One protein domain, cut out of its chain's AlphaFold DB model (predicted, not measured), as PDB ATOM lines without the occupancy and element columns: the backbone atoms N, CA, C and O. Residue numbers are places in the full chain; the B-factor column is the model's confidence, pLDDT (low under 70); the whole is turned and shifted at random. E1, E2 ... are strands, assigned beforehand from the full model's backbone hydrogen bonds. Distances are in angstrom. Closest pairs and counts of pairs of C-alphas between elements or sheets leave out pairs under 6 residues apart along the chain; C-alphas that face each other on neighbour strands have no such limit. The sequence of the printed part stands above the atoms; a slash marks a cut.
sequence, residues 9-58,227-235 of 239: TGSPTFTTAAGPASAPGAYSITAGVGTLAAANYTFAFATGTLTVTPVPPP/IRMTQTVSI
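This is residues 9 to 58 and 227 to 235 of the 239 residues of the protein "MBG_2 domain-containing protein" of Limnoglobus roseus (UniProt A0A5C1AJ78). The domain is a long, narrow ribbon of strands: the hairpin E1 and E2 goes on through E4 to E6 as a curled sheet, and E3 and E5 make a second, two-stranded sheet farther along the ribbon. E3 runs on into E4, and E5 into E6, each across a break of 2 residues; the ribbon's far ends are Asn 40 and Pro 58. The printed part has 59 residues, with six named strands, E1 to E6 in that order, and no named helix; the class is all strand, with under half of the residues, 28, in named elements. The larger sheet is mixed, in the order E1, E2, E4, E6, and the smaller is parallel. The whole is loose, with a radius of gyration of the C-alphas of 14.6 A and spans of 54 by 18 by 14 A.

E1, residues 13 to 16, and E2, residues 25 to 32, form an antiparallel hairpin, with N 15 and O 30 2.9 A apart, within hydrogen-bond range. E4, residues 48 to 52, is antiparallel to E2 at 145 degrees, with N 27 and O 50 2.8 A apart. The pairing is staggered: E2 pairs with E4 over residues 25 to 29 and with E1 over 29 to 32. E6, residues 232 to 234, is parallel to E4, but no N and O pair is within hydrogen-bond range. The same holds for E3, residues 41 to 45, and E5, residues 227 to 229.

E1 begins at C-alpha 13, (258.987, 267.860, 216.763). E2 is 22.5 A long, E4 13.2 A and E3 12.8 A. E6 ends at C-alpha 234, (273.060, 258.210, 222.689).

The C-alphas of Asn 40 and Pro 58, the two farthest apart, are 54.1 A apart. Residues 59 to 226 are not printed; C-alphas 58 and 227 are 44.6 A apart across the cut. Of the links printed whole, none is long. Confidence is under 70 at residues 227 to 235.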
ATOM      1  N   THR A   9     255.999 277.876 225.476       88.50
ATOM      2  CA  THR A   9     254.947 276.856 225.537       88.50
ATOM      3  C   THR A   9     255.084 275.862 224.386       88.50
ATOM      4  O   THR A   9     255.787 276.121 223.408       88.50
ATOM      5  N   GLY A  10     254.412 274.715 224.513       89.56
ATOM      6  CA  GLY A  10     254.407 273.655 223.506       89.56
ATOM      7  C   GLY A  10     255.657 272.775 223.508       89.56
ATOM      8  O   GLY A  10     256.498 272.856 224.403       89.56
ATOM      9  N   SER A  11     255.759 271.922 222.490       88.69
ATOM     10  CA  SER A  11     256.805 270.908 222.346       88.69
ATOM     11  C   SER A  11     257.376 270.913 220.924       88.69
ATOM     12  O   SER A  11     256.609 271.049 219.967       88.69
ATOM     13  N   PRO A  12     258.696 270.732 220.748       91.31
ATOM     14  CA  PRO A  12     259.291 270.566 219.426       91.31
ATOM     15  C   PRO A  12     258.882 269.231 218.799       91.31
ATOM     16  O   PRO A  12     258.518 268.283 219.495       91.31
ATOM     17  N   THR A  13     259.008 269.142 217.479       93.06
ATOM     18  CA  THR A  13     258.987 267.860 216.763       93.06
ATOM     19  C   THR A  13     260.409 267.411 216.449       93.06
ATOM     20  O   THR A  13     261.299 268.239 216.261       93.06
ATOM     21  N   PHE A  14     260.631 266.101 216.365       91.00
ATOM     22  CA  PHE A  14     261.909 265.525 215.946       91.00
ATOM     23  C   PHE A  14     261.680 264.501 214.846       91.00
ATOM     24  O   PHE A  14     260.756 263.695 214.932       91.00
ATOM     25  N   THR A  15     262.529 264.529 213.826       92.50
ATOM     26  CA  THR A  15     262.528 263.544 212.746       92.50
ATOM     27  C   THR A  15     263.916 262.945 212.579       92.50
ATOM     28  O   THR A  15     264.937 263.617 212.743       92.50
ATOM     29  N   THR A  16     263.948 261.656 212.264       94.06
ATOM     30  CA  THR A  16     265.159 260.906 211.932       94.06
ATOM     31  C   THR A  16     264.820 259.864 210.872       94.06
ATOM     32  O   THR A  16     263.689 259.385 210.816       94.06
ATOM     33  N   ALA A  17     265.791 259.534 210.021       92.12
ATOM     34  CA  ALA A  17     265.685 258.405 209.096       92.12
ATOM     35  C   ALA A  17     265.943 257.057 209.792       92.12
ATOM     36  O   ALA A  17     265.696 256.008 209.201       92.12
ATOM     37  N   ALA A  18     266.458 257.078 211.028       90.12
ATOM     38  CA  ALA A  18     266.667 255.866 211.801       90.12
ATOM     39  C   ALA A  18     265.328 255.249 212.231       90.12
ATOM     40  O   ALA A  18     264.439 255.946 212.719       90.12
ATOM     41  N   GLY A  19     265.214 253.935 212.092       89.25
ATOM     42  CA  GLY A  19     264.091 253.136 212.568       89.25
ATOM     43  C   GLY A  19     264.574 251.853 213.251       89.25
ATOM     44  O   GLY A  19     265.779 251.630 213.357       89.25
ATOM     45  N   PRO A  20     263.655 250.972 213.685       86.81
ATOM     46  CA  PRO A  20     264.002 249.757 214.432       86.81
ATOM     47  C   PRO A  20     264.944 248.779 213.709       86.81
ATOM     48  O   PRO A  20     265.549 247.938 214.356       86.81
ATOM     49  N   ALA A  21     265.065 248.876 212.381       87.62
ATOM     50  CA  ALA A  21     265.920 248.020 211.550       87.62
ATOM     51  C   ALA A  21     267.134 248.764 210.957       87.62
ATOM     52  O   ALA A  21     267.731 248.315 209.980       87.62
ATOM     53  N   SER A  22     267.464 249.944 211.483       92.88
ATOM     54  CA  SER A  22     268.609 250.718 211.008       92.88
ATOM     55  C   SER A  22     269.928 249.998 211.270       92.88
ATOM     56  O   SER A  22     270.174 249.514 212.372       92.88
ATOM     57  N   ALA A  23     270.790 249.963 210.254       91.62
ATOM     58  CA  ALA A  23     272.150 249.468 210.397       91.62
ATOM     59  C   ALA A  23     272.977 250.376 211.332       91.62
ATOM     60  O   ALA A  23     272.639 251.547 211.526       91.62
ATOM     61  N   PRO A  24     274.090 249.880 211.888       93.69
ATOM     62  CA  PRO A  24     275.018 250.728 212.619       93.69
ATOM     63  C   PRO A  24     275.511 251.905 211.775       93.69
ATOM     64  O   PRO A  24     275.870 251.742 210.608       93.69
ATOM     65  N   GLY A  25     275.532 253.097 212.362       92.56
ATOM     66  CA  GLY A  25     275.884 254.320 211.652       92.56
ATOM     67  C   GLY A  25     275.409 255.592 212.344       92.56
ATOM     68  O   GLY A  25     274.752 255.565 213.385       92.56
ATOM     69  N   ALA A  26     275.758 256.731 211.750       93.88
ATOM     70  CA  ALA A  26     275.317 258.043 212.198       93.88
ATOM     71  C   ALA A  26     274.087 258.494 211.400       93.88
ATOM     72  O   ALA A  26     274.103 258.532 210.171       93.88
ATOM     73  N   TYR A  27     273.039 258.887 212.113       93.62
ATOM     74  CA  TYR A  27     271.775 259.360 211.569       93.62
ATOM     75  C   TYR A  27     271.516 260.786 212.032       93.62
ATOM     76  O   TYR A  27     271.652 261.113 213.209       93.62
ATOM     77  N   SER A  28     271.114 261.660 211.117       93.62
ATOM     78  CA  SER A  28     270.732 263.023 211.474       93.62
ATOM     79  C   SER A  28     269.404 263.036 212.233       93.62
ATOM     80  O   SER A  28     268.407 262.511 211.730       93.62
ATOM     81  N   ILE A  29     269.362 263.714 213.380       93.25
ATOM     82  CA  ILE A  29     268.120 264.117 214.046       93.25
ATOM     83  C   ILE A  29     267.865 265.583 213.716       93.25
ATOM     84  O   ILE A  29     268.649 266.462 214.081       93.25
ATOM     85  N   THR A  30     266.747 265.862 213.053       92.06
ATOM     86  CA  THR A  30     266.318 267.233 212.766       92.06
ATOM     87  C   THR A  30     265.198 267.627 213.715       92.06
ATOM     88  O   THR A  30     264.180 266.944 213.813       92.06
ATOM     89  N   ALA A  31     265.394 268.736 214.422       90.69
ATOM     90  CA  ALA A  31     264.366 269.345 215.250       90.69
ATOM     91  C   ALA A  31     263.528 270.326 214.420       90.69
ATOM     92  O   ALA A  31     264.062 271.095 213.620       90.69
ATOM     93  N   GLY A  32     262.217 270.300 214.626       89.75
ATOM     94  CA  GLY A  32     261.250 271.213 214.038       89.75
ATOM     95  C   GLY A  32     260.469 271.961 215.113       89.75
ATOM     96  O   GLY A  32     260.473 271.596 216.290       89.75
ATOM     97  N   VAL A  33     259.772 273.019 214.694       88.12
ATOM     98  CA  VAL A  33     259.038 273.898 215.615       88.12
ATOM     99  C   VAL A  33     257.953 273.167 216.406       88.12
ATOM    100  O   VAL A  33     257.739 273.494 217.566       88.12
ATOM    101  N   GLY A  34     257.312 272.140 215.842       90.75
ATOM    102  CA  GLY A  34     256.206 271.452 216.507       90.75
ATOM    103  C   GLY A  34     255.124 272.433 216.962       90.75
ATOM    104  O   GLY A  34     254.628 273.220 216.160       90.75
ATOM    105  N   THR A  35     254.787 272.406 218.250       92.69
ATOM    106  CA  THR A  35     253.877 273.367 218.892       92.69
ATOM    107  C   THR A  35     254.609 274.453 219.684       92.69
ATOM    108  O   THR A  35     253.962 275.193 220.423       92.69
ATOM    109  N   LEU A  36     255.938 274.565 219.549       89.19
ATOM    110  CA  LEU A  36     256.727 275.575 220.254       89.19
ATOM    111  C   LEU A  36     256.254 276.987 219.917       89.19
ATOM    112  O   LEU A  36     256.252 277.404 218.757       89.19
ATOM    113  N   ALA A  37     255.935 277.750 220.957       89.25
ATOM    114  CA  ALA A  37     255.519 279.135 220.838       89.25
ATOM    115  C   ALA A  37     256.162 279.996 221.928       89.25
ATOM    116  O   ALA A  37     256.276 279.601 223.087       89.25
ATOM    117  N   ALA A  38     256.587 281.195 221.536       87.31
ATOM    118  CA  ALA A  38     257.056 282.240 222.436       87.31
ATOM    119  C   ALA A  38     256.874 283.600 221.747       87.31
ATOM    120  O   ALA A  38     257.425 283.827 220.672       87.31
ATOM    121  N   ALA A  39     256.120 284.518 222.362       81.12
ATOM    122  CA  ALA A  39     255.629 285.743 221.712       81.12
ATOM    123  C   ALA A  39     256.720 286.723 221.219       81.12
ATOM    124  O   ALA A  39     256.415 287.634 220.461       81.12
ATOM    125  N   ASN A  40     257.983 286.544 221.628       85.94
ATOM    126  CA  ASN A  40     259.094 287.457 221.325       85.94
ATOM    127  C   ASN A  40     260.399 286.743 220.914       85.94
ATOM    128  O   ASN A  40     261.475 287.342 220.974       85.94
ATOM    129  N   TYR A  41     260.336 285.460 220.550       81.44
ATOM    130  CA  TYR A  41     261.522 284.662 220.228       81.44
ATOM    131  C   TYR A  41     261.346 283.931 218.900       81.44
ATOM    132  O   TYR A  41     260.277 283.417 218.589       81.44
ATOM    133  N   THR A  42     262.433 283.842 218.138       84.25
ATOM    134  CA  THR A  42     262.528 282.980 216.956       84.25
ATOM    135  C   THR A  42     263.331 281.734 217.301       84.25
ATOM    136  O   THR A  42     264.437 281.843 217.847       84.25
ATOM    137  N   PHE A  43     262.814 280.561 216.947       84.75
ATOM    138  CA  PHE A  43     263.516 279.295 217.144       84.75
ATOM    139  C   PHE A  43     264.512 279.045 216.014       84.75
ATOM    140  O   PHE A  43     264.183 279.189 214.838       84.75
ATOM    141  N   ALA A  44     265.736 278.665 216.376       88.12
ATOM    142  CA  ALA A  44     266.739 278.189 215.437       88.12
ATOM    143  C   ALA A  44     267.168 276.783 215.859       88.12
ATOM    144  O   ALA A  44     267.718 276.593 216.947       88.12
ATOM    145  N   PHE A  45     266.910 275.809 214.992       87.31
ATOM    146  CA  PHE A  45     267.241 274.411 215.230       87.31
ATOM    147  C   PHE A  45     268.603 274.082 214.626       87.31
ATOM    148  O   PHE A  45     268.928 274.532 213.528       87.31
ATOM    149  N   ALA A  46     269.395 273.303 215.356       88.62
ATOM    150  CA  ALA A  46     270.589 272.666 214.832       88.62
ATOM    151  C   ALA A  46     270.308 271.172 214.654       88.62
ATOM    152  O   ALA A  46     269.661 270.554 215.501       88.62
ATOM    153  N   THR A  47     270.798 270.598 213.559       90.06
ATOM    154  CA  THR A  47     270.762 269.150 213.351       90.06
ATOM    155  C   THR A  47     271.677 268.473 214.368       90.06
ATOM    156  O   THR A  47     272.839 268.854 214.511       90.06
ATOM    157  N   GLY A  48     271.133 267.494 215.088       89.19
ATOM    158  CA  GLY A  48     271.881 266.604 215.971       89.19
ATOM    159  C   GLY A  48     272.225 265.288 215.278       89.19
ATOM    160  O   GLY A  48     271.741 265.004 214.181       89.19
ATOM    161  N   THR A  49     273.020 264.459 215.947       90.75
ATOM    162  CA  THR A  49     273.380 263.118 215.470       90.75
ATOM    163  C   THR A  49     272.866 262.070 216.452       90.75
ATOM    164  O   THR A  49     273.093 262.178 217.655       90.75
ATOM    165  N   LEU A  50     272.182 261.060 215.922       89.44
ATOM    166  CA  LEU A  50     271.908 259.779 216.559       89.44
ATOM    167  C   LEU A  50     272.938 258.776 216.056       89.44
ATOM    168  O   LEU A  50     273.012 258.529 214.854       89.44
ATOM    169  N   THR A  51     273.695 258.168 216.957       92.56
ATOM    170  CA  THR A  51     274.616 257.090 216.590       92.56
ATOM    171  C   THR A  51     273.989 255.754 216.956       92.56
ATOM    172  O   THR A  51     273.652 255.530 218.115       92.56
ATOM    173  N   VAL A  52     273.850 254.873 215.969       91.56
ATOM    174  CA  VAL A  52     273.514 253.461 216.161       91.56
ATOM    175  C   VAL A  52     274.825 252.688 216.184       91.56
ATOM    176  O   VAL A  52     275.572 252.698 215.205       91.56
ATOM    177  N   THR A  53     275.136 252.050 217.307       91.06
ATOM    178  CA  THR A  53     276.352 251.244 217.452       91.06
ATOM    179  C   THR A  53     276.103 249.809 216.994       91.06
ATOM    180  O   THR A  53     275.008 249.293 217.218       91.06
ATOM    181  N   PRO A  54     277.096 249.135 216.388       88.50
ATOM    182  CA  PRO A  54     277.005 247.704 216.137       88.50
ATOM    183  C   PRO A  54     276.779 246.929 217.430       88.50
ATOM    184  O   PRO A  54     277.314 247.295 218.479       88.50
ATOM    185  N   VAL A  55     276.013 245.845 217.335       86.38
ATOM    186  CA  VAL A  55     275.959 244.840 218.395       86.38
ATOM    187  C   VAL A  55     277.317 244.124 218.413       86.38
ATOM    188  O   VAL A  55     277.751 243.662 217.353       86.38
ATOM    189  N   PRO A  56     278.013 244.053 219.564       83.50
ATOM    190  CA  PRO A  56     279.227 243.255 219.682       83.50
ATOM    191  C   PRO A  56     278.943 241.783 219.339       83.50
ATOM    192  O   PRO A  56     277.857 241.291 219.660       83.50
ATOM    193  N   PRO A  57     279.877 241.065 218.693       84.00
ATOM    194  CA  PRO A  57     279.707 239.636 218.457       84.00
ATOM    195  C   PRO A  57     279.500 238.883 219.787       84.00
ATOM    196  O   PRO A  57     280.006 239.314 220.827       84.00
ATOM    197  N   PRO A  58     278.738 237.773 219.785       89.12
ATOM    198  CA  PRO A  58     278.575 236.958 220.981       89.12
ATOM    199  C   PRO A  58     279.929 236.388 221.423       89.12
ATOM    200  O   PRO A  58     280.752 236.059 220.565       89.12
ATOM    201  N   ILE A 227     267.328 281.401 220.778       39.44
ATOM    202  CA  ILE A 227     267.542 280.165 221.536       39.44
ATOM    203  C   ILE A 227     268.188 279.162 220.580       39.44
ATOM    204  O   ILE A 227     267.653 278.917 219.499       39.44
ATOM    205  N   ARG A 228     269.355 278.620 220.952       41.16
ATOM    206  CA  ARG A 228     269.971 277.483 220.255       41.16
ATOM    207  C   ARG A 228     269.604 276.209 220.998       41.16
ATOM    208  O   ARG A 228     269.867 276.110 222.192       41.16
ATOM    209  N   MET A 229     269.021 275.253 220.285       44.91
ATOM    210  CA  MET A 229     268.765 273.910 220.796       44.91
ATOM    211  C   MET A 229     269.712 272.940 220.089       44.91
ATOM    212  O   MET A 229     269.631 272.782 218.871       44.91
ATOM    213  N   THR A 230     270.612 272.326 220.856       39.47
ATOM    214  CA  THR A 230     271.534 271.277 220.401       39.47
ATOM    215  C   THR A 230     271.173 270.000 221.147       39.47
ATOM    216  O   THR A 230     270.984 270.051 222.362       39.47
ATOM    217  N   GLN A 231     271.064 268.869 220.449       42.62
ATOM    218  CA  GLN A 231     270.802 267.575 221.078       42.62
ATOM    219  C   GLN A 231     271.798 266.520 220.621       42.62
ATOM    220  O   GLN A 231     272.064 266.369 219.430       42.62
ATOM    221  N   THR A 232     272.282 265.770 221.606       38.22
ATOM    222  CA  THR A 232     273.047 264.540 221.440       38.22
ATOM    223  C   THR A 232     272.246 263.451 222.136       38.22
ATOM    224  O   THR A 232     272.079 263.501 223.353       38.22
ATOM    225  N   VAL A 233     271.715 262.497 221.375       42.91
ATOM    226  CA  VAL A 233     271.000 261.339 221.922       42.91
ATOM    227  C   VAL A 233     271.871 260.115 221.667       42.91
ATOM    228  O   VAL A 233     272.116 259.757 220.518       42.91
ATOM    229  N   SER A 234     272.373 259.505 222.741       31.92
ATOM    230  CA  SER A 234     273.060 258.210 222.689       31.92
ATOM    231  C   SER A 234     272.060 257.137 223.099       31.92
ATOM    232  O   SER A 234     271.583 257.154 224.231       31.92
ATOM    233  N   ILE A 235     271.708 256.243 222.180       43.59
ATOM    234  CA  ILE A 235     270.889 255.069 222.489       43.59
ATOM    235  C   ILE A 235     271.848 253.886 222.601       43.59
ATOM    236  O   ILE A 235     272.539 253.560 221.641       43.59
TER     237      ILE A 235